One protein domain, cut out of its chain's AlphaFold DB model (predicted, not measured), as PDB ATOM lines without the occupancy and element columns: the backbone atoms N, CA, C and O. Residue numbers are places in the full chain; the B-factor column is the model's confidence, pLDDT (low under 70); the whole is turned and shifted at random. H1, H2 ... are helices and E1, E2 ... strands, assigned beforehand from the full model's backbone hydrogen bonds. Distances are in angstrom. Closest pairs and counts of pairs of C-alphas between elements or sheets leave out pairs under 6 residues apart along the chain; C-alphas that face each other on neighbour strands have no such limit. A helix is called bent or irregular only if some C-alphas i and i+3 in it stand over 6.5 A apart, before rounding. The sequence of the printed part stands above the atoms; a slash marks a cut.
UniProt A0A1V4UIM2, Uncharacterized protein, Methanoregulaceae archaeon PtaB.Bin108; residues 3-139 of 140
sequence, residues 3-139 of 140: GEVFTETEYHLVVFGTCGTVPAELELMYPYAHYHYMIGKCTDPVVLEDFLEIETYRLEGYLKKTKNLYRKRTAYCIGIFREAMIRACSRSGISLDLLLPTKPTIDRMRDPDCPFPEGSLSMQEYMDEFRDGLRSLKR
ATOM      1  N   GLY A   3      16.267  -5.591  29.058       88.75
ATOM      2  CA  GLY A   3      17.319  -5.406  30.068       88.75
ATOM      3  C   GLY A   3      17.822  -6.687  30.752       88.75
ATOM      4  O   GLY A   3      18.839  -6.656  31.433       88.75
ATOM      5  N   GLU A   4      17.138  -7.826  30.577       90.12
ATOM      6  CA  GLU A   4      17.627  -9.137  31.049       90.12
ATOM      7  C   GLU A   4      18.683  -9.723  30.097       90.12
ATOM      8  O   GLU A   4      19.409 -10.642  30.468       90.12
ATOM      9  N   VAL A   5      18.740  -9.225  28.856       92.00
ATOM     10  CA  VAL A   5      19.634  -9.714  27.803       92.00
ATOM     11  C   VAL A   5      20.694  -8.668  27.472       92.00
ATOM     12  O   VAL A   5      21.873  -9.008  27.415       92.00
ATOM     13  N   PHE A   6      20.311  -7.406  27.286       92.31
ATOM     14  CA  PHE A   6      21.202  -6.309  26.898       92.31
ATOM     15  C   PHE A   6      21.313  -5.265  28.013       92.31
ATOM     16  O   PHE A   6      20.325  -4.968  28.680       92.31
ATOM     17  N   THR A   7      22.494  -4.681  28.209       92.38
ATOM     18  CA  THR A   7      22.649  -3.485  29.042       92.38
ATOM     19  C   THR A   7      22.053  -2.276  28.324       92.38
ATOM     20  O   THR A   7      21.930  -2.266  27.102       92.38
ATOM     21  N   GLU A   8      21.704  -1.223  29.060       87.50
ATOM     22  CA  GLU A   8      21.068  -0.016  28.498       87.50
ATOM     23  C   GLU A   8      21.900   0.689  27.413       87.50
ATOM     24  O   GLU A   8      21.362   1.428  26.601       87.50
ATOM     25  N   THR A   9      23.207   0.432  27.355       89.12
ATOM     26  CA  THR A   9      24.109   0.970  26.328       89.12
ATOM     27  C   THR A   9      24.230   0.086  25.082       89.12
ATOM     28  O   THR A   9      24.830   0.501  24.093       89.12
ATOM     29  N   GLU A  10      23.692  -1.137  25.116       92.06
ATOM     30  CA  GLU A  10      23.767  -2.112  24.021       92.06
ATOM     31  C   GLU A  10      22.548  -2.071  23.089       92.06
ATOM     32  O   GLU A  10      22.592  -2.656  22.005       92.06
ATOM     33  N   TYR A  11      21.463  -1.400  23.483       93.62
ATOM     34  CA  TYR A  11      20.244  -1.310  22.685       93.62
ATOM     35  C   TYR A  11      19.679   0.108  22.653       93.62
ATOM     36  O   TYR A  11      19.962   0.939  23.505       93.62
ATOM     37  N   HIS A  12      18.849   0.362  21.648       93.62
ATOM     38  CA  HIS A  12      18.037   1.565  21.546       93.62
ATOM     39  C   HIS A  12      16.605   1.130  21.251       93.62
ATOM     40  O   HIS A  12      16.366   0.406  20.281       93.62
ATOM     41  N   LEU A  13      15.671   1.521  22.120       93.12
ATOM     42  CA  LEU A  13      14.267   1.145  22.003       93.12
ATOM     43  C   LEU A  13      13.503   2.221  21.238       93.12
ATOM     44  O   LEU A  13      13.587   3.406  21.547       93.12
ATOM     45  N   VAL A  14      12.741   1.787  20.241       92.50
ATOM     46  CA  VAL A  14      11.961   2.664  19.371       92.50
ATOM     47  C   VAL A  14      10.529   2.171  19.385       92.50
ATOM     48  O   VAL A  14      10.269   1.005  19.082       92.50
ATOM     49  N   VAL A  15       9.611   3.066  19.718       89.88
ATOM     50  CA  VAL A  15       8.175   2.813  19.688       89.88
ATOM     51  C   VAL A  15       7.632   3.354  18.374       89.88
ATOM     52  O   VAL A  15       7.983   4.454  17.941       89.88
ATOM     53  N   PHE A  16       6.786   2.573  17.711       89.56
ATOM     54  CA  PHE A  16       6.081   3.021  16.521       89.56
ATOM     55  C   PHE A  16       4.605   2.666  16.588       89.56
ATOM     56  O   PHE A  16       4.215   1.633  17.128       89.56
ATOM     57  N   GLY A  17       3.792   3.547  16.026       83.19
ATOM     58  CA  GLY A  17       2.348   3.409  15.953       83.19
ATOM     59  C   GLY A  17       1.759   4.536  15.117       83.19
ATOM     60  O   GLY A  17       2.479   5.268  14.444       83.19
ATOM     61  N   THR A  18       0.454   4.759  15.236       76.38
ATOM     62  CA  THR A  18      -0.270   5.809  14.488       76.38
ATOM     63  C   THR A  18       0.266   7.228  14.712       76.38
ATOM     64  O   THR A  18       0.059   8.117  13.886       76.38
ATOM     65  N   CYS A  19       0.972   7.447  15.819       72.44
ATOM     66  CA  CYS A  19       1.641   8.701  16.161       72.44
ATOM     67  C   CYS A  19       3.028   8.857  15.506       72.44
ATOM     68  O   CYS A  19       3.676   9.889  15.641       72.44
ATOM     69  N   GLY A  20       3.501   7.862  14.762       79.56
ATOM     70  CA  GLY A  20       4.819   7.850  14.137       79.56
ATOM     71  C   GLY A  20       5.814   6.959  14.872       79.56
ATOM     72  O   GLY A  20       5.433   6.091  15.651       79.56
ATOM     73  N   THR A  21       7.098   7.158  14.576       84.62
ATOM     74  CA  THR A  21       8.217   6.325  15.042       84.62
ATOM     75  C   THR A  21       9.169   7.173  15.875       84.62
ATOM     76  O   THR A  21       9.779   8.105  15.343       84.62
ATOM     77  N   VAL A  22       9.295   6.867  17.166       86.00
ATOM     78  CA  VAL A  22      10.029   7.689  18.138       86.00
ATOM     79  C   VAL A  22      10.917   6.841  19.056       86.00
ATOM     80  O   VAL A  22      10.545   5.718  19.397       86.00
ATOM     81  N   PRO A  23      12.087   7.355  19.476       86.62
ATOM     82  CA  PRO A  23      12.826   6.805  20.610       86.62
ATOM     83  C   PRO A  23      11.939   6.716  21.858       86.62
ATOM     84  O   PRO A  23      11.136   7.622  22.103       86.62
ATOM     85  N   ALA A  24      12.077   5.647  22.640       86.19
ATOM     86  CA  ALA A  24      11.271   5.419  23.844       86.19
ATOM     87  C   ALA A  24      11.417   6.550  24.878       86.19
ATOM     88  O   ALA A  24      10.471   6.883  25.585       86.19
ATOM     89  N   GLU A  25      12.569   7.215  24.910       84.25
ATOM     90  CA  GLU A  25      12.854   8.368  25.767       84.25
ATOM     91  C   GLU A  25      11.934   9.565  25.476       84.25
ATOM     92  O   GLU A  25      11.759  10.435  26.328       84.25
ATOM     93  N   LEU A  26      11.335   9.616  24.280       81.62
ATOM     94  CA  LEU A  26      10.419  10.671  23.843       81.62
ATOM     95  C   LEU A  26       8.951  10.221  23.832       81.62
ATOM     96  O   LEU A  26       8.083  11.013  23.467       81.62
ATOM     97  N   GLU A  27       8.649   8.979  24.225       75.12
ATOM     98  CA  GLU A  27       7.297   8.406  24.144       75.12
ATOM     99  C   GLU A  27       6.270   9.249  24.916       75.12
ATOM    100  O   GLU A  27       5.216   9.604  24.387       75.12
ATOM    101  N   LEU A  28       6.613   9.664  26.139       72.56
ATOM    102  CA  LEU A  28       5.736  10.467  27.001       72.56
ATOM    103  C   LEU A  28       5.643  11.943  26.588       72.56
ATOM    104  O   LEU A  28       4.809  12.676  27.113       72.56
ATOM    105  N   MET A  29       6.488  12.395  25.659       70.25
ATOM    106  CA  MET A  29       6.418  13.757  25.123       70.25
ATOM    107  C   MET A  29       5.360  13.888  24.024       70.25
ATOM    108  O   MET A  29       5.061  15.003  23.590       70.25
ATOM    109  N   TYR A  30       4.786  12.771  23.565       59.97
ATOM    110  CA  TYR A  30       3.736  12.807  22.566       59.97
ATOM    111  C   TYR A  30       2.421  13.294  23.200       59.97
ATOM    112  O   TYR A  30       1.970  12.711  24.189       59.97
ATOM    113  N   PRO A  31       1.738  14.304  22.620       56.50
ATOM    114  CA  PRO A  31       0.510  14.884  23.184       56.50
ATOM    115  C   PRO A  31      -0.672  13.903  23.278       56.50
ATOM    116  O   PRO A  31      -1.730  14.258  23.792       56.50
ATOM    117  N   TYR A  32      -0.492  12.667  22.806       52.72
ATOM    118  CA  TYR A  32      -1.483  11.601  22.819       52.72
ATOM    119  C   TYR A  32      -1.015  10.334  23.560       52.72
ATOM    120  O   TYR A  32      -1.599   9.276  23.365       52.72
ATOM    121  N   ALA A  33      -0.010  10.410  24.444       51.94
ATOM    122  CA  ALA A  33       0.460   9.264  25.245       51.94
ATOM    123  C   ALA A  33      -0.635   8.613  26.131       51.94
ATOM    124  O   ALA A  33      -0.447   7.526  26.673       51.94
ATOM    125  N   HIS A  34      -1.804   9.253  26.252       53.97
ATOM    126  CA  HIS A  34      -2.970   8.777  26.995       53.97
ATOM    127  C   HIS A  34      -4.179   8.523  26.072       53.97
ATOM    128  O   HIS A  34      -5.245   9.120  26.250       53.97
ATOM    129  N   TYR A  35      -4.044   7.654  25.066       49.53
ATOM    130  CA  TYR A  35      -5.209   7.200  24.298       49.53
ATOM    131  C   TYR A  35      -6.151   6.369  25.181       49.53
ATOM    132  O   TYR A  35      -5.780   5.309  25.672       49.53
ATOM    133  N   HIS A  36      -7.400   6.820  25.323       36.44
ATOM    134  CA  HIS A  36      -8.510   5.992  25.826       36.44
ATOM    135  C   HIS A  36      -9.244   5.241  24.704       36.44
ATOM    136  O   HIS A  36     -10.010   4.321  24.974       36.44
ATOM    137  N   TYR A  37      -9.009   5.621  23.447       37.12
ATOM    138  CA  TYR A  37      -9.662   5.044  22.280       37.12
ATOM    139  C   TYR A  37      -8.617   4.727  21.215       37.12
ATOM    140  O   TYR A  37      -8.028   5.627  20.619       37.12
ATOM    141  N   MET A  38      -8.400   3.435  20.974       49.28
ATOM    142  CA  MET A  38      -7.814   2.980  19.718       49.28
ATOM    143  C   MET A  38      -8.853   3.203  18.619       49.28
ATOM    144  O   MET A  38     -10.044   2.983  18.859       49.28
ATOM    145  N   ILE A  39      -8.422   3.633  17.427       50.00
ATOM    146  CA  ILE A  39      -9.266   3.551  16.227       50.00
ATOM    147  C   ILE A  39      -9.844   2.132  16.217       50.00
ATOM    148  O   ILE A  39      -9.096   1.155  16.256       50.00
ATOM    149  N   GLY A  40     -11.172   2.042  16.304       57.25
ATOM    150  CA  GLY A  40     -11.879   0.771  16.372       57.25
ATOM    151  C   GLY A  40     -11.597  -0.097  15.146       57.25
ATOM    152  O   GLY A  40     -10.879   0.297  14.229       57.25
ATOM    153  N   LYS A  41     -12.197  -1.288  15.113       63.31
ATOM    154  CA  LYS A  41     -12.126  -2.237  13.993       63.31
ATOM    155  C   LYS A  41     -12.700  -1.608  12.707       63.31
ATOM    156  O   LYS A  41     -13.859  -1.827  12.375       63.31
ATOM    157  N   CYS A  42     -11.911  -0.797  12.004       72.81
ATOM    158  CA  CYS A  42     -12.232  -0.334  10.664       72.81
ATOM    159  C   CYS A  42     -12.054  -1.523   9.722       72.81
ATOM    160  O   CYS A  42     -10.978  -2.112   9.661       72.81
ATOM    161  N   THR A  43     -13.124  -1.918   9.041       76.50
ATOM    162  CA  THR A  43     -13.102  -3.024   8.075       76.50
ATOM    163  C   THR A  43     -13.158  -2.533   6.635       76.50
ATOM    164  O   THR A  43     -13.278  -3.354   5.731       76.50
ATOM    165  N   ASP A  44     -13.123  -1.216   6.419       86.88
ATOM    166  CA  ASP A  44     -13.099  -0.634   5.082       86.88
ATOM    167  C   ASP A  44     -11.726  -0.903   4.435       86.88
ATOM    168  O   ASP A  44     -10.708  -0.446   4.965       86.88
ATOM    169  N   PRO A  45     -11.667  -1.646   3.314       87.25
ATOM    170  CA  PRO A  45     -10.399  -2.003   2.689       87.25
ATOM    171  C   PRO A  45      -9.586  -0.798   2.204       87.25
ATOM    172  O   PRO A  45      -8.362  -0.858   2.239       87.25
ATOM    173  N   VAL A  46     -10.242   0.283   1.767       90.19
ATOM    174  CA  VAL A  46      -9.562   1.489   1.272       90.19
ATOM    175  C   VAL A  46      -8.893   2.210   2.432       90.19
ATOM    176  O   VAL A  46      -7.714   2.533   2.359       90.19
ATOM    177  N   VAL A  47      -9.613   2.376   3.545       86.94
ATOM    178  CA  VAL A  47      -9.058   3.008   4.752       86.94
ATOM    179  C   VAL A  47      -7.897   2.191   5.318       86.94
ATOM    180  O   VAL A  47      -6.898   2.761   5.754       86.94
ATOM    181  N   LEU A  48      -8.010   0.859   5.314       87.00
ATOM    182  CA  LEU A  48      -6.936  -0.023   5.768       87.00
ATOM    183  C   LEU A  48      -5.702   0.053   4.861       87.00
ATOM    184  O   LEU A  48      -4.587   0.076   5.379       87.00
ATOM    185  N   GLU A  49      -5.878   0.113   3.542       90.38
ATOM    186  CA  GLU A  49      -4.757   0.247   2.607       90.38
ATOM    187  C   GLU A  49      -4.082   1.621   2.728       90.38
ATOM    188  O   GLU A  49      -2.858   1.688   2.814       90.38
ATOM    189  N   ASP A  50      -4.856   2.705   2.845       90.31
ATOM    190  CA  ASP A  50      -4.320   4.053   3.071       90.31
ATOM    191  C   ASP A  50      -3.539   4.127   4.388       90.31
ATOM    192  O   ASP A  50      -2.427   4.659   4.444       90.31
ATOM    193  N   PHE A  51      -4.093   3.551   5.457       88.94
ATOM    194  CA  PHE A  51      -3.412   3.448   6.742       88.94
ATOM    195  C   PHE A  51      -2.087   2.695   6.606       88.94
ATOM    196  O   PHE A  51      -1.045   3.150   7.084       88.94
ATOM    197  N   LEU A  52      -2.121   1.541   5.942       91.94
ATOM    198  CA  LEU A  52      -0.953   0.704   5.729       91.94
ATOM    199  C   LEU A  52       0.127   1.436   4.924       91.94
ATOM    200  O   LEU A  52       1.307   1.339   5.262       91.94
ATOM    201  N   GLU A  53      -0.255   2.204   3.908       94.44
ATOM    202  CA  GLU A  53       0.666   3.014   3.111       94.44
ATOM    203  C   GLU A  53       1.318   4.133   3.936       94.44
ATOM    204  O   GLU A  53       2.541   4.309   3.887       94.44
ATOM    205  N   ILE A  54       0.533   4.843   4.753       91.12
ATOM    206  CA  ILE A  54       1.029   5.902   5.646       91.12
ATOM    207  C   ILE A  54       2.058   5.341   6.634       91.12
ATOM    208  O   ILE A  54       3.148   5.904   6.786       91.12
ATOM    209  N   GLU A  55       1.737   4.228   7.296       93.25
ATOM    210  CA  GLU A  55       2.636   3.604   8.271       93.25
ATOM    211  C   GLU A  55       3.882   3.010   7.598       93.25
ATOM    212  O   GLU A  55       4.996   3.160   8.107       93.25
ATOM    213  N   THR A  56       3.728   2.429   6.405       95.62
ATOM    214  CA  THR A  56       4.850   1.948   5.586       95.62
ATOM    215  C   THR A  56       5.825   3.082   5.274       95.62
ATOM    216  O   THR A  56       7.026   2.938   5.506       95.62
ATOM    217  N   TYR A  57       5.329   4.224   4.791       95.06
ATOM    218  CA  TYR A  57       6.156   5.386   4.454       95.06
ATOM    219  C   TYR A  57       6.935   5.921   5.669       95.06
ATOM    220  O   TYR A  57       8.126   6.240   5.572       95.06
ATOM    221  N   ARG A  58       6.291   5.988   6.840       92.69
ATOM    222  CA  ARG A  58       6.926   6.445   8.088       92.69
ATOM    223  C   ARG A  58       8.065   5.522   8.517       92.69
ATOM    224  O   ARG A  58       9.174   5.997   8.782       92.69
ATOM    225  N   LEU A  59       7.808   4.214   8.531       96.31
ATOM    226  CA  LEU A  59       8.802   3.200   8.878       96.31
ATOM    227  C   LEU A  59       9.957   3.172   7.873       96.31
ATOM    228  O   LEU A  59      11.119   3.138   8.272       96.31
ATOM    229  N   GLU A  60       9.664   3.268   6.578       97.00
ATOM    230  CA  GLU A  60      10.674   3.350   5.521       97.00
ATOM    231  C   GLU A  60      11.608   4.549   5.741       97.00
ATOM    232  O   GLU A  60      12.834   4.416   5.685       97.00
ATOM    233  N   GLY A  61      11.035   5.717   6.048       95.38
ATOM    234  CA  GLY A  61      11.789   6.924   6.370       95.38
ATOM    235  C   GLY A  61      12.708   6.739   7.579       95.38
ATOM    236  O   GLY A  61      13.874   7.143   7.532       95.38
ATOM    237  N   TYR A  62      12.217   6.100   8.645       95.06
ATOM    238  CA  TYR A  62      13.024   5.783   9.825       95.06
ATOM    239  C   TYR A  62      14.173   4.817   9.497       95.06
ATOM    240  O   TYR A  62      15.332   5.097   9.826       95.06
ATOM    241  N   LEU A  63      13.882   3.715   8.797       97.00
ATOM    242  CA  LEU A  63      14.885   2.724   8.399       97.00
ATOM    243  C   LEU A  63      15.986   3.380   7.556       97.00
ATOM    244  O   LEU A  63      17.170   3.240   7.868       97.00
ATOM    245  N   LYS A  64      15.621   4.183   6.548       97.25
ATOM    246  CA  LYS A  64      16.585   4.895   5.691       97.25
ATOM    247  C   LYS A  64      17.474   5.858   6.478       97.25
ATOM    248  O   LYS A  64      18.686   5.878   6.255       97.25
ATOM    249  N   LYS A  65      16.903   6.629   7.410       96.00
ATOM    250  CA  LYS A  65      17.656   7.577   8.254       96.00
ATOM    251  C   LYS A  65      18.635   6.876   9.195       96.00
ATOM    252  O   LYS A  65      19.689   7.425   9.496       96.00
ATOM    253  N   THR A  66      18.314   5.659   9.626       95.50
ATOM    254  CA  THR A  66      19.096   4.908  10.619       95.50
ATOM    255  C   THR A  66      19.896   3.743  10.028       95.50
ATOM    256  O   THR A  66      20.455   2.922  10.761       95.50
ATOM    257  N   LYS A  67      20.003   3.666   8.695       95.50
ATOM    258  CA  LYS A  67      20.600   2.531   7.969       95.50
ATOM    259  C   LYS A  67      22.016   2.152   8.424       95.50
ATOM    260  O   LYS A  67      22.344   0.971   8.469       95.50
ATOM    261  N   ASN A  68      22.816   3.131   8.842       95.06
ATOM    262  CA  ASN A  68      24.212   2.932   9.248       95.06
ATOM    263  C   ASN A  68      24.430   3.043  10.766       95.06
ATOM    264  O   ASN A  68      25.574   3.043  11.210       95.06
ATOM    265  N   LEU A  69      23.361   3.184  11.557       94.25
ATOM    266  CA  LEU A  69      23.471   3.412  13.002       94.25
ATOM    267  C   LEU A  69      23.441   2.109  13.803       94.25
ATOM    268  O   LEU A  69      24.190   1.959  14.764       94.25
ATOM    269  N   TYR A  70      22.598   1.159  13.397       92.62
ATOM    270  CA  TYR A  70      22.388  -0.085  14.135       92.62
ATOM    271  C   TYR A  70      22.989  -1.275  13.397       92.62
ATOM    272  O   TYR A  70      22.769  -1.457  12.196       92.62
ATOM    273  N   ARG A  71      23.729  -2.102  14.145       92.06
ATOM    274  CA  ARG A  71      24.312  -3.354  13.640       92.06
ATOM    275  C   ARG A  71      23.274  -4.461  13.505       92.06
ATOM    276  O   ARG A  71      23.352  -5.228  12.558       92.06
ATOM    277  N   LYS A  72      22.336  -4.524  14.454       94.69
ATOM    278  CA  LYS A  72      21.230  -5.483  14.487       94.69
ATOM    279  C   LYS A  72      19.909  -4.733  14.668       94.69
ATOM    280  O   LYS A  72      19.875  -3.720  15.368       94.69
ATOM    281  N   ARG A  73      18.836  -5.204  14.035       96.12
ATOM    282  CA  ARG A  73      17.486  -4.625  14.059       96.12
ATOM    283  C   ARG A  73      16.463  -5.709  14.356       96.12
ATOM    284  O   ARG A  73      16.419  -6.731  13.681       96.12
ATOM    285  N   THR A  74      15.621  -5.468  15.351       96.69
ATOM    286  CA  THR A  74      14.492  -6.343  15.682       96.69
ATOM    287  C   THR A  74      13.215  -5.530  15.696       96.69
ATOM    288  O   THR A  74      13.180  -4.477  16.327       96.69
ATOM    289  N   ALA A  75      12.172  -6.023  15.035       97.44
ATOM    290  CA  ALA A  75      10.825  -5.489  15.195       97.44
ATOM    291  C   ALA A  75       9.967  -6.487  15.973       97.44
ATOM    292  O   ALA A  75       9.972  -7.680  15.669       97.44
ATOM    293  N   TYR A  76       9.241  -5.978  16.968       97.31
ATOM    294  CA  TYR A  76       8.285  -6.734  17.768       97.31
ATOM    295  C   TYR A  76       6.881  -6.167  17.529       97.31
ATOM    296  O   TYR A  76       6.493  -5.177  18.148       97.31
ATOM    297  N   CYS A  77       6.166  -6.720  16.550       95.94
ATOM    298  CA  CYS A  77       4.878  -6.203  16.091       95.94
ATOM    299  C   CYS A  77       3.999  -7.272  15.417       95.94
ATOM    300  O   CYS A  77       4.484  -8.242  14.823       95.94
ATOM    301  N   ILE A  78       2.684  -7.046  15.484       94.25
ATOM    302  CA  ILE A  78       1.609  -7.874  14.909       94.25
ATOM    303  C   ILE A  78       0.652  -7.013  14.066       94.25
ATOM    304  O   ILE A  78       0.787  -5.786  14.013       94.25
ATOM    305  N   GLY A  79      -0.303  -7.649  13.389       91.06
ATOM    306  CA  GLY A  79      -1.349  -6.991  12.616       91.06
ATOM    307  C   GLY A  79      -0.831  -6.089  11.496       91.06
ATOM    308  O   GLY A  79       0.199  -6.340  10.869       91.06
ATOM    309  N   ILE A  80      -1.549  -4.995  11.251       90.31
ATOM    310  CA  ILE A  80      -1.252  -4.057  10.160       90.31
ATOM    311  C   ILE A  80       0.126  -3.391  10.293       90.31
ATOM    312  O   ILE A  80       0.787  -3.127   9.295       90.31
ATOM    313  N   PHE A  81       0.614  -3.191  11.520       93.00
ATOM    314  CA  PHE A  81       1.948  -2.641  11.771       93.00
ATOM    315  C   PHE A  81       3.064  -3.611  11.386       93.00
ATOM    316  O   PHE A  81       4.137  -3.188  10.952       93.00
ATOM    317  N   ARG A  82       2.817  -4.917  11.520       96.00
ATOM    318  CA  ARG A  82       3.732  -5.943  11.025       96.00
ATOM    319  C   ARG A  82       3.826  -5.908   9.506       96.00
ATOM    320  O   ARG A  82       4.930  -5.917   8.970       96.00
ATOM    321  N   GLU A  83       2.685  -5.836   8.830       95.81
ATOM    322  CA  GLU A  83       2.640  -5.718   7.371       95.81
ATOM    323  C   GLU A  83       3.333  -4.429   6.898       95.81
ATOM    324  O   GLU A  83       4.176  -4.473   6.001       95.81
ATOM    325  N   ALA A  84       3.081  -3.300   7.570       96.38
ATOM    326  CA  ALA A  84       3.747  -2.029   7.286       96.38
ATOM    327  C   ALA A  84       5.274  -2.141   7.408       96.38
ATOM    328  O   ALA A  84       6.009  -1.669   6.541       96.38
ATOM    329  N   MET A  85       5.767  -2.816   8.454       97.88
ATOM    330  CA  MET A  85       7.196  -3.064   8.643       97.88
ATOM    331  C   MET A  85       7.787  -3.927   7.521       97.88
ATOM    332  O   MET A  85       8.865  -3.611   7.017       97.88
ATOM    333  N   ILE A  86       7.089  -4.982   7.089       98.12
ATOM    334  CA  ILE A  86       7.525  -5.841   5.976       98.12
ATOM    335  C   ILE A  86       7.634  -5.022   4.682       98.12
ATOM    336  O   ILE A  86       8.675  -5.049   4.017       98.12
ATOM    337  N   ARG A  87       6.595  -4.245   4.349       98.12
ATOM    338  CA  ARG A  87       6.590  -3.362   3.173       98.12
ATOM    339  C   ARG A  87       7.697  -2.310   3.255       98.12
ATOM    340  O   ARG A  87       8.399  -2.086   2.270       98.12
ATOM    341  N   ALA A  88       7.913  -1.716   4.427       98.12
ATOM    342  CA  ALA A  88       8.955  -0.717   4.650       98.12
ATOM    343  C   ALA A  88      10.366  -1.296   4.479       98.12
ATOM    344  O   ALA A  88      11.216  -0.664   3.848       98.12
ATOM    345  N   CYS A  89      10.623  -2.506   4.982       98.31
ATOM    346  CA  CYS A  89      11.887  -3.216   4.768       98.31
ATOM    347  C   CYS A  89      12.126  -3.476   3.275       98.31
ATOM    348  O   CYS A  89      13.199  -3.169   2.758       98.31
ATOM    349  N   SER A  90      11.097  -3.955   2.567       98.25
ATOM    350  CA  SER A  90      11.145  -4.179   1.117       98.25
ATOM    351  C   SER A  90      11.468  -2.892   0.342       98.25
ATOM    352  O   SER A  90      12.418  -2.857  -0.437       98.25
ATOM    353  N   ARG A  91      10.753  -1.791   0.618       98.31
ATOM    354  CA  ARG A  91      10.945  -0.489  -0.055       98.31
ATOM    355  C   ARG A  91      12.272   0.192   0.275       98.31
ATOM    356  O   ARG A  91      12.839   0.894  -0.561       98.31
ATOM    357  N   SER A  92      12.767   0.019   1.499       97.62
ATOM    358  CA  SER A  92      14.032   0.620   1.935       97.62
ATOM    359  C   SER A  92      15.262  -0.204   1.558       97.62
ATOM    360  O   SER A  92      16.364   0.347   1.560       97.62
ATOM    361  N   GLY A  93      15.094  -1.493   1.245       97.44
ATOM    362  CA  GLY A  93      16.198  -2.437   1.067       97.44
ATOM    363  C   GLY A  93      16.937  -2.757   2.372       97.44
ATOM    364  O   GLY A  93      18.080  -3.208   2.330       97.44
ATOM    365  N   ILE A  94      16.324  -2.487   3.529       97.00
ATOM    366  CA  ILE A  94      16.922  -2.693   4.851       97.00
ATOM    367  C   ILE A  94      16.229  -3.875   5.512       97.00
ATOM    368  O   ILE A  94      15.019  -3.858   5.721       97.00
ATOM    369  N   SER A  95      17.005  -4.899   5.853       95.19
ATOM    370  CA  SER A  95      16.511  -6.090   6.535       95.19
ATOM    371  C   SER A  95      16.489  -5.918   8.053       95.19
ATOM    372  O   SER A  95      17.300  -5.195   8.641       95.19
ATOM    373  N   LEU A  96      15.579  -6.654   8.684       97.06
ATOM    374  CA  LEU A  96      15.605  -6.926  10.115       97.06
ATOM    375  C   LEU A  96      16.322  -8.253  10.356       97.06
ATOM    376  O   LEU A  96      16.160  -9.187   9.575       97.06
ATOM    377  N   ASP A  97      17.065  -8.347  11.453       97.31
ATOM    378  CA  ASP A  97      17.616  -9.614  11.932       97.31
ATOM    379  C   ASP A  97      16.507 -10.495  12.505       97.31
ATOM    380  O   ASP A  97      16.514 -11.707  12.314       97.31
ATOM    381  N   LEU A  98      15.534  -9.877  13.184       97.69
ATOM    382  CA  LEU A  98      14.369 -10.555  13.739       97.69
ATOM    383  C   LEU A  98      13.094  -9.747  13.508       97.69
ATOM    384  O   LEU A  98      13.042  -8.534  13.720       97.69
ATOM    385  N   LEU A  99      12.032 -10.450  13.128       98.12
ATOM    386  CA  LEU A  99      10.689  -9.903  13.012       98.12
ATOM    387  C   LEU A  99       9.725 -10.809  13.789       98.12
ATOM    388  O   LEU A  99       9.263 -11.839  13.288       98.12
ATOM    389  N   LEU A 100       9.441 -10.403  15.024       98.00
ATOM    390  CA  LEU A 100       8.751 -11.187  16.044       98.00
ATOM    391  C   LEU A 100       7.404 -10.546  16.433       98.00
ATOM    392  O   LEU A 100       7.226  -9.350  16.211       98.00
ATOM    393  N   PRO A 101       6.452 -11.301  17.002       97.94
ATOM    394  CA  PRO A 101       6.393 -12.763  17.009       97.94
ATOM    395  C   PRO A 101       6.476 -13.341  15.589       97.94
ATOM    396  O   PRO A 101       6.223 -12.640  14.600       97.94
ATOM    397  N   THR A 102       6.914 -14.590  15.453       97.69
ATOM    398  CA  THR A 102       6.999 -15.218  14.129       97.69
ATOM    399  C   THR A 102       5.600 -15.508  13.587       97.69
ATOM    400  O   THR A 102       4.645 -15.680  14.343       97.69
ATOM    401  N   LYS A 103       5.456 -15.597  12.258       96.06
ATOM    402  CA  LYS A 103       4.168 -15.949  11.639       96.06
ATOM    403  C   LYS A 103       3.598 -17.277  12.181       96.06
ATOM    404  O   LYS A 103       2.428 -17.270  12.544       96.06
ATOM    405  N   PRO A 104       4.384 -18.365  12.335       97.12
ATOM    406  CA  PRO A 104       3.895 -19.592  12.968       97.12
ATOM    407  C   PRO A 104       3.355 -19.384  14.386       97.12
ATOM    408  O   PRO A 104       2.334 -19.965  14.745       97.12
ATOM    409  N   THR A 105       4.012 -18.543  15.186       97.19
ATOM    410  CA  THR A 105       3.553 -18.235  16.544       97.19
ATOM    411  C   THR A 105       2.255 -17.427  16.517       97.19
ATOM    412  O   THR A 105       1.328 -17.779  17.239       97.19
ATOM    413  N   ILE A 106       2.133 -16.424  15.642       96.31
ATOM    414  CA  ILE A 106       0.889 -15.652  15.459       96.31
ATOM    415  C   ILE A 106      -0.259 -16.563  15.011       96.31
ATOM    416  O   ILE A 106      -1.344 -16.506  15.579       96.31
ATOM    417  N   ASP A 107      -0.022 -17.424  14.020       95.50
ATOM    418  CA  ASP A 107      -1.045 -18.321  13.475       95.50
ATOM    419  C   ASP A 107      -1.528 -19.331  14.534       95.50
ATOM    420  O   ASP A 107      -2.721 -19.619  14.606       95.50
ATOM    421  N   ARG A 108      -0.629 -19.823  15.402       96.06
ATOM    422  CA  ARG A 108      -0.966 -20.722  16.522       96.06
ATOM    423  C   ARG A 108      -1.782 -20.034  17.616       96.06
ATOM    424  O   ARG A 108      -2.634 -20.676  18.218       96.06
ATOM    425  N   MET A 109      -1.486 -18.768  17.902       93.62
ATOM    426  CA  MET A 109      -2.158 -17.991  18.950       93.62
ATOM    427  C   MET A 109      -3.444 -17.315  18.458       93.62
ATOM    428  O   MET A 109      -4.105 -16.628  19.235       93.62
ATOM    429  N   ARG A 110      -3.791 -17.481  17.176       91.88
ATOM    430  CA  ARG A 110      -4.925 -16.803  16.557       91.88
ATOM    431  C   ARG A 110      -6.253 -17.330  17.098       91.88
ATOM    432  O   ARG A 110      -6.555 -18.509  16.935       91.88
ATOM    433  N   ASP A 111      -7.074 -16.437  17.636       90.06
ATOM    434  CA  ASP A 111      -8.438 -16.727  18.081       90.06
ATOM    435  C   ASP A 111      -9.460 -15.983  17.196       90.06
ATOM    436  O   ASP A 111      -9.613 -14.765  17.317       90.06
ATOM    437  N   PRO A 112     -10.155 -16.667  16.267       88.06
ATOM    438  CA  PRO A 112     -11.116 -16.022  15.373       88.06
ATOM    439  C   PRO A 112     -12.341 -15.443  16.097       88.06
ATOM    440  O   PRO A 112     -12.995 -14.562  15.534       88.06
ATOM    441  N   ASP A 113     -12.632 -15.895  17.319       87.50
ATOM    442  CA  ASP A 113     -13.774 -15.432  18.109       87.50
ATOM    443  C   ASP A 113     -13.452 -14.137  18.879       87.50
ATOM    444  O   ASP A 113     -14.349 -13.437  19.362       87.50
ATOM    445  N   CYS A 114     -12.174 -13.747  18.939       81.31
ATOM    446  CA  CYS A 114     -11.744 -12.486  19.527       81.31
ATOM    447  C   CYS A 114     -11.893 -11.292  18.556       81.31
ATOM    448  O   CYS A 114     -11.562 -11.387  17.371       81.31
ATOM    449  N   PRO A 115     -12.270 -10.092  19.053       73.62
ATOM    450  CA  PRO A 115     -12.273  -8.863  18.250       73.62
ATOM    451  C   PRO A 115     -10.914  -8.539  17.613       73.62
ATOM    452  O   PRO A 115     -10.873  -7.970  16.520       73.62
ATOM    453  N   PHE A 116      -9.831  -8.933  18.292       79.31
ATOM    454  CA  PHE A 116      -8.448  -8.879  17.826       79.31
ATOM    455  C   PHE A 116      -7.896 -10.306  17.741       79.31
ATOM    456  O   PHE A 116      -7.366 -10.800  18.736       79.31
ATOM    457  N   PRO A 117      -8.007 -10.978  16.581       85.00
ATOM    458  CA  PRO A 117      -7.689 -12.398  16.502       85.00
ATOM    459  C   PRO A 117      -6.239 -12.744  16.813       85.00
ATOM    460  O   PRO A 117      -5.957 -13.841  17.259       85.00
ATOM    461  N   GLU A 118      -5.309 -11.820  16.586       86.44
ATOM    462  CA  GLU A 118      -3.880 -12.027  16.860       86.44
ATOM    463  C   GLU A 118      -3.507 -11.742  18.324       86.44
ATOM    464  O   GLU A 118      -2.354 -11.928  18.712       86.44
ATOM    465  N   GLY A 119      -4.473 -11.299  19.136       88.19
ATOM    466  CA  GLY A 119      -4.288 -11.001  20.547       88.19
ATOM    467  C   GLY A 119      -3.434  -9.759  20.805       88.19
ATOM    468  O   GLY A 119      -3.471  -8.778  20.062       88.19
ATOM    469  N   SER A 120      -2.684  -9.796  21.907       89.25
ATOM    470  CA  SER A 120      -1.820  -8.706  22.374       89.25
ATOM    471  C   SER A 120      -0.362  -9.150  22.384       89.25
ATOM    472  O   SER A 120      -0.058 -10.266  22.787       89.25
ATOM    473  N   LEU A 121       0.562  -8.238  22.075       92.00
ATOM    474  CA  LEU A 121       2.008  -8.443  22.254       92.00
ATOM    475  C   LEU A 121       2.420  -8.734  23.712       92.00
ATOM    476  O   LEU A 121       3.558  -9.120  23.961       92.00
ATOM    477  N   SER A 122       1.521  -8.556  24.680       91.62
ATOM    478  CA  SER A 122       1.732  -8.931  26.082       91.62
ATOM    479  C   SER A 122       1.381 -10.390  26.399       91.62
ATOM    480  O   SER A 122       1.434 -10.779  27.563       91.62
ATOM    481  N   MET A 123       0.964 -11.192  25.413       92.75
ATOM    482  CA  MET A 123       0.727 -12.624  25.614       92.75
ATOM    483  C   MET A 123       2.036 -13.340  25.945       92.75
ATOM    484  O   MET A 123       3.092 -13.019  25.393       92.75
ATOM    485  N   GLN A 124       1.963 -14.310  26.854       94.69
ATOM    486  CA  GLN A 124       3.141 -14.965  27.417       94.69
ATOM    487  C   GLN A 124       3.985 -15.640  26.330       94.69
ATOM    488  O   GLN A 124       5.199 -15.471  26.303       94.69
ATOM    489  N   GLU A 125       3.345 -16.305  25.369       96.19
ATOM    490  CA  GLU A 125       4.002 -16.988  24.258       96.19
ATOM    491  C   GLU A 125       4.781 -16.029  23.358       96.19
ATOM    492  O   GLU A 125       5.874 -16.359  22.899       96.19
ATOM    493  N   TYR A 126       4.241 -14.833  23.122       96.94
ATOM    494  CA  TYR A 126       4.918 -13.801  22.344       96.94
ATOM    495  C   TYR A 126       6.097 -13.204  23.117       96.94
ATOM    496  O   TYR A 126       7.170 -13.014  22.545       96.94
ATOM    497  N   MET A 127       5.929 -12.958  24.421       96.62
ATOM    498  CA  MET A 127       7.009 -12.459  25.278       96.62
ATOM    499  C   MET A 127       8.147 -13.473  25.421       96.62
ATOM    500  O   MET A 127       9.317 -13.087  25.409       96.62
ATOM    501  N   ASP A 128       7.827 -14.762  25.526       96.19
ATOM    502  CA  ASP A 128       8.825 -15.826  25.615       96.19
ATOM    503  C   ASP A 128       9.587 -15.986  24.295       96.19
ATOM    504  O   ASP A 128      10.820 -15.975  24.303       96.19
ATOM    505  N   GLU A 129       8.885 -16.008  23.154       97.44
ATOM    506  CA  GLU A 129       9.529 -16.022  21.834       97.44
ATOM    507  C   GLU A 129      10.410 -14.780  21.629       97.44
ATOM    508  O   GLU A 129      11.527 -14.874  21.114       97.44
ATOM    509  N   PHE A 130       9.951 -13.610  22.079       97.00
ATOM    510  CA  PHE A 130      10.738 -12.387  22.003       97.00
ATOM    511  C   PHE A 130      11.996 -12.457  22.870       97.00
ATOM    512  O   PHE A 130      13.085 -12.140  22.388       97.00
ATOM    513  N   ARG A 131      11.890 -12.933  24.116       95.69
ATOM    514  CA  ARG A 131      13.042 -13.125  25.008       95.69
ATOM    515  C   ARG A 131      14.077 -14.067  24.389       95.69
ATOM    516  O   ARG A 131      15.274 -13.767  24.425       95.69
ATOM    517  N   ASP A 132      13.643 -15.178  23.807       96.00
ATOM    518  CA  ASP A 132      14.546 -16.146  23.182       96.00
ATOM    519  C   ASP A 132      15.171 -15.610  21.888       96.00
ATOM    520  O   ASP A 132      16.375 -15.781  21.664       96.00
ATOM    521  N   GLY A 133      14.406 -14.853  21.101       96.25
ATOM    522  CA  GLY A 133      14.920 -14.095  19.966       96.25
ATOM    523  C   GLY A 133      16.043 -13.137  20.375       96.25
ATOM    524  O   GLY A 133      17.142 -13.196  19.819       96.25
ATOM    525  N   LEU A 134      15.832 -12.321  21.412       95.25
ATOM    526  CA  LEU A 134      16.855 -11.403  21.929       95.25
ATOM    527  C   LEU A 134      18.124 -12.144  22.379       95.25
ATOM    528  O   LEU A 134      19.235 -11.722  22.054       95.25
ATOM    529  N   ARG A 135      17.979 -13.280  23.074       94.94
ATOM    530  CA  ARG A 135      19.116 -14.127  23.480       94.94
ATOM    531  C   ARG A 135      19.898 -14.656  22.282       94.94
ATOM    532  O   ARG A 135      21.124 -14.724  22.350       94.94
ATOM    533  N   SER A 136      19.218 -15.008  21.189       94.31
ATOM    534  CA  SER A 136      19.880 -15.455  19.958       94.31
ATOM    535  C   SER A 136      20.741 -14.355  19.326       94.31
ATOM    536  O   SER A 136      21.834 -14.645  18.849       94.31
ATOM    537  N   LEU A 137      20.320 -13.086  19.412       91.31
ATOM    538  CA  LEU A 137      21.075 -11.953  18.868       91.31
ATOM    539  C   LEU A 137      22.303 -11.586  19.692       91.31
ATOM    540  O   LEU A 137      23.236 -10.999  19.144       91.31
ATOM    541  N   LYS A 138      22.315 -11.894  20.989       85.81
ATOM    542  CA  LYS A 138      23.476 -11.620  21.842       85.81
ATOM    543  C   LYS A 138      24.615 -12.623  21.646       85.81
ATOM    544  O   LYS A 138      25.746 -12.336  22.029       85.81
ATOM    545  N   ARG A 139      24.340 -13.789  21.054       71.44
ATOM    546  CA  ARG A 139      25.392 -14.760  20.741       71.44
ATOM    547  C   ARG A 139      26.343 -14.167  19.678       71.44
ATOM    548  O   ARG A 139      25.845 -13.518  18.751       71.44
TER     549      ARG A 139
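This is residues 3 to 139 of the 140 residues of an uncharacterized protein of Methanoregulaceae archaeon PtaB.Bin108 (UniProt A0A1V4UIM2). Two small two-stranded sheets each have a helix over either face: E3 and E4 between H3 and H5, the hairpin E1 and E2 between H2 and H1; H2 and H3 pack on each other and join the two halves. H4 follows E4 near H5, and residues 42 to 47 stick out. The printed part has 137 residues with five named helices and four named strands, in the order E1 E2 H1 H2 E3 H3 E4 H4 H5; the class is mostly helix, helices holding 63 and strands 14 of the 77 residues in named elements. It is compact, with a radius of gyration of the C-alphas of 15.5 A and spans of 42 by 32 by 31 A.

Look first at E3, residues 74 to 76, and E4, residues 98 to 100, parallel neighbours with N 100 and O 75 at 2.8 A. With H3, residues 79 to 92, they form a strand-helix-strand unit, parallel strands joined through a helix, its crossover right-handed. H5, residues 124 to 138, comes closest to E4 at C-alphas 130 and 100, 6.4 A. H4, residues 103 to 109, is close to H5 but not clearly touching, C-alphas 105 and 126 being closest at 7.4 A. H2, residues 45 to 65, touches H3 at a steep tilt of 49 degrees, the same way, closest at C-alphas 56 and 84, 4.5 A. E1, residues 14 to 17, and E2, residues 20 to 23, are an antiparallel hairpin with N 15 and O 22 at 2.8 A. C-alphas 20 and 58 are the closest of E2 and H2, 6.6 A. H1, residues 24 to 29, is irregular, C-alphas 25 and 28 lying 7.5 A apart; 0 of 2 O i to N i+4 pairs and 2 of 3 O i to N i+3 pairs are within hydrogen-bond range. In H2, H3, H4 and H5 every O i to N i+4 pair is.

Find C-alpha 45 at (-10.399, -2.003, 2.689); H2 runs 30.2 A to C-alpha 65. H3 spans 20.2 A. H5 runs 21.3 A to C-alpha 138 at (23.476, -11.620, 21.842).

The C-alphas of Asp 44 and Arg 139 are farthest apart, 43.9 A. The printed part has no cut. The links H1 to H2 and H4 to H5 are long; residues 30 to 41 have pLDDT under 70.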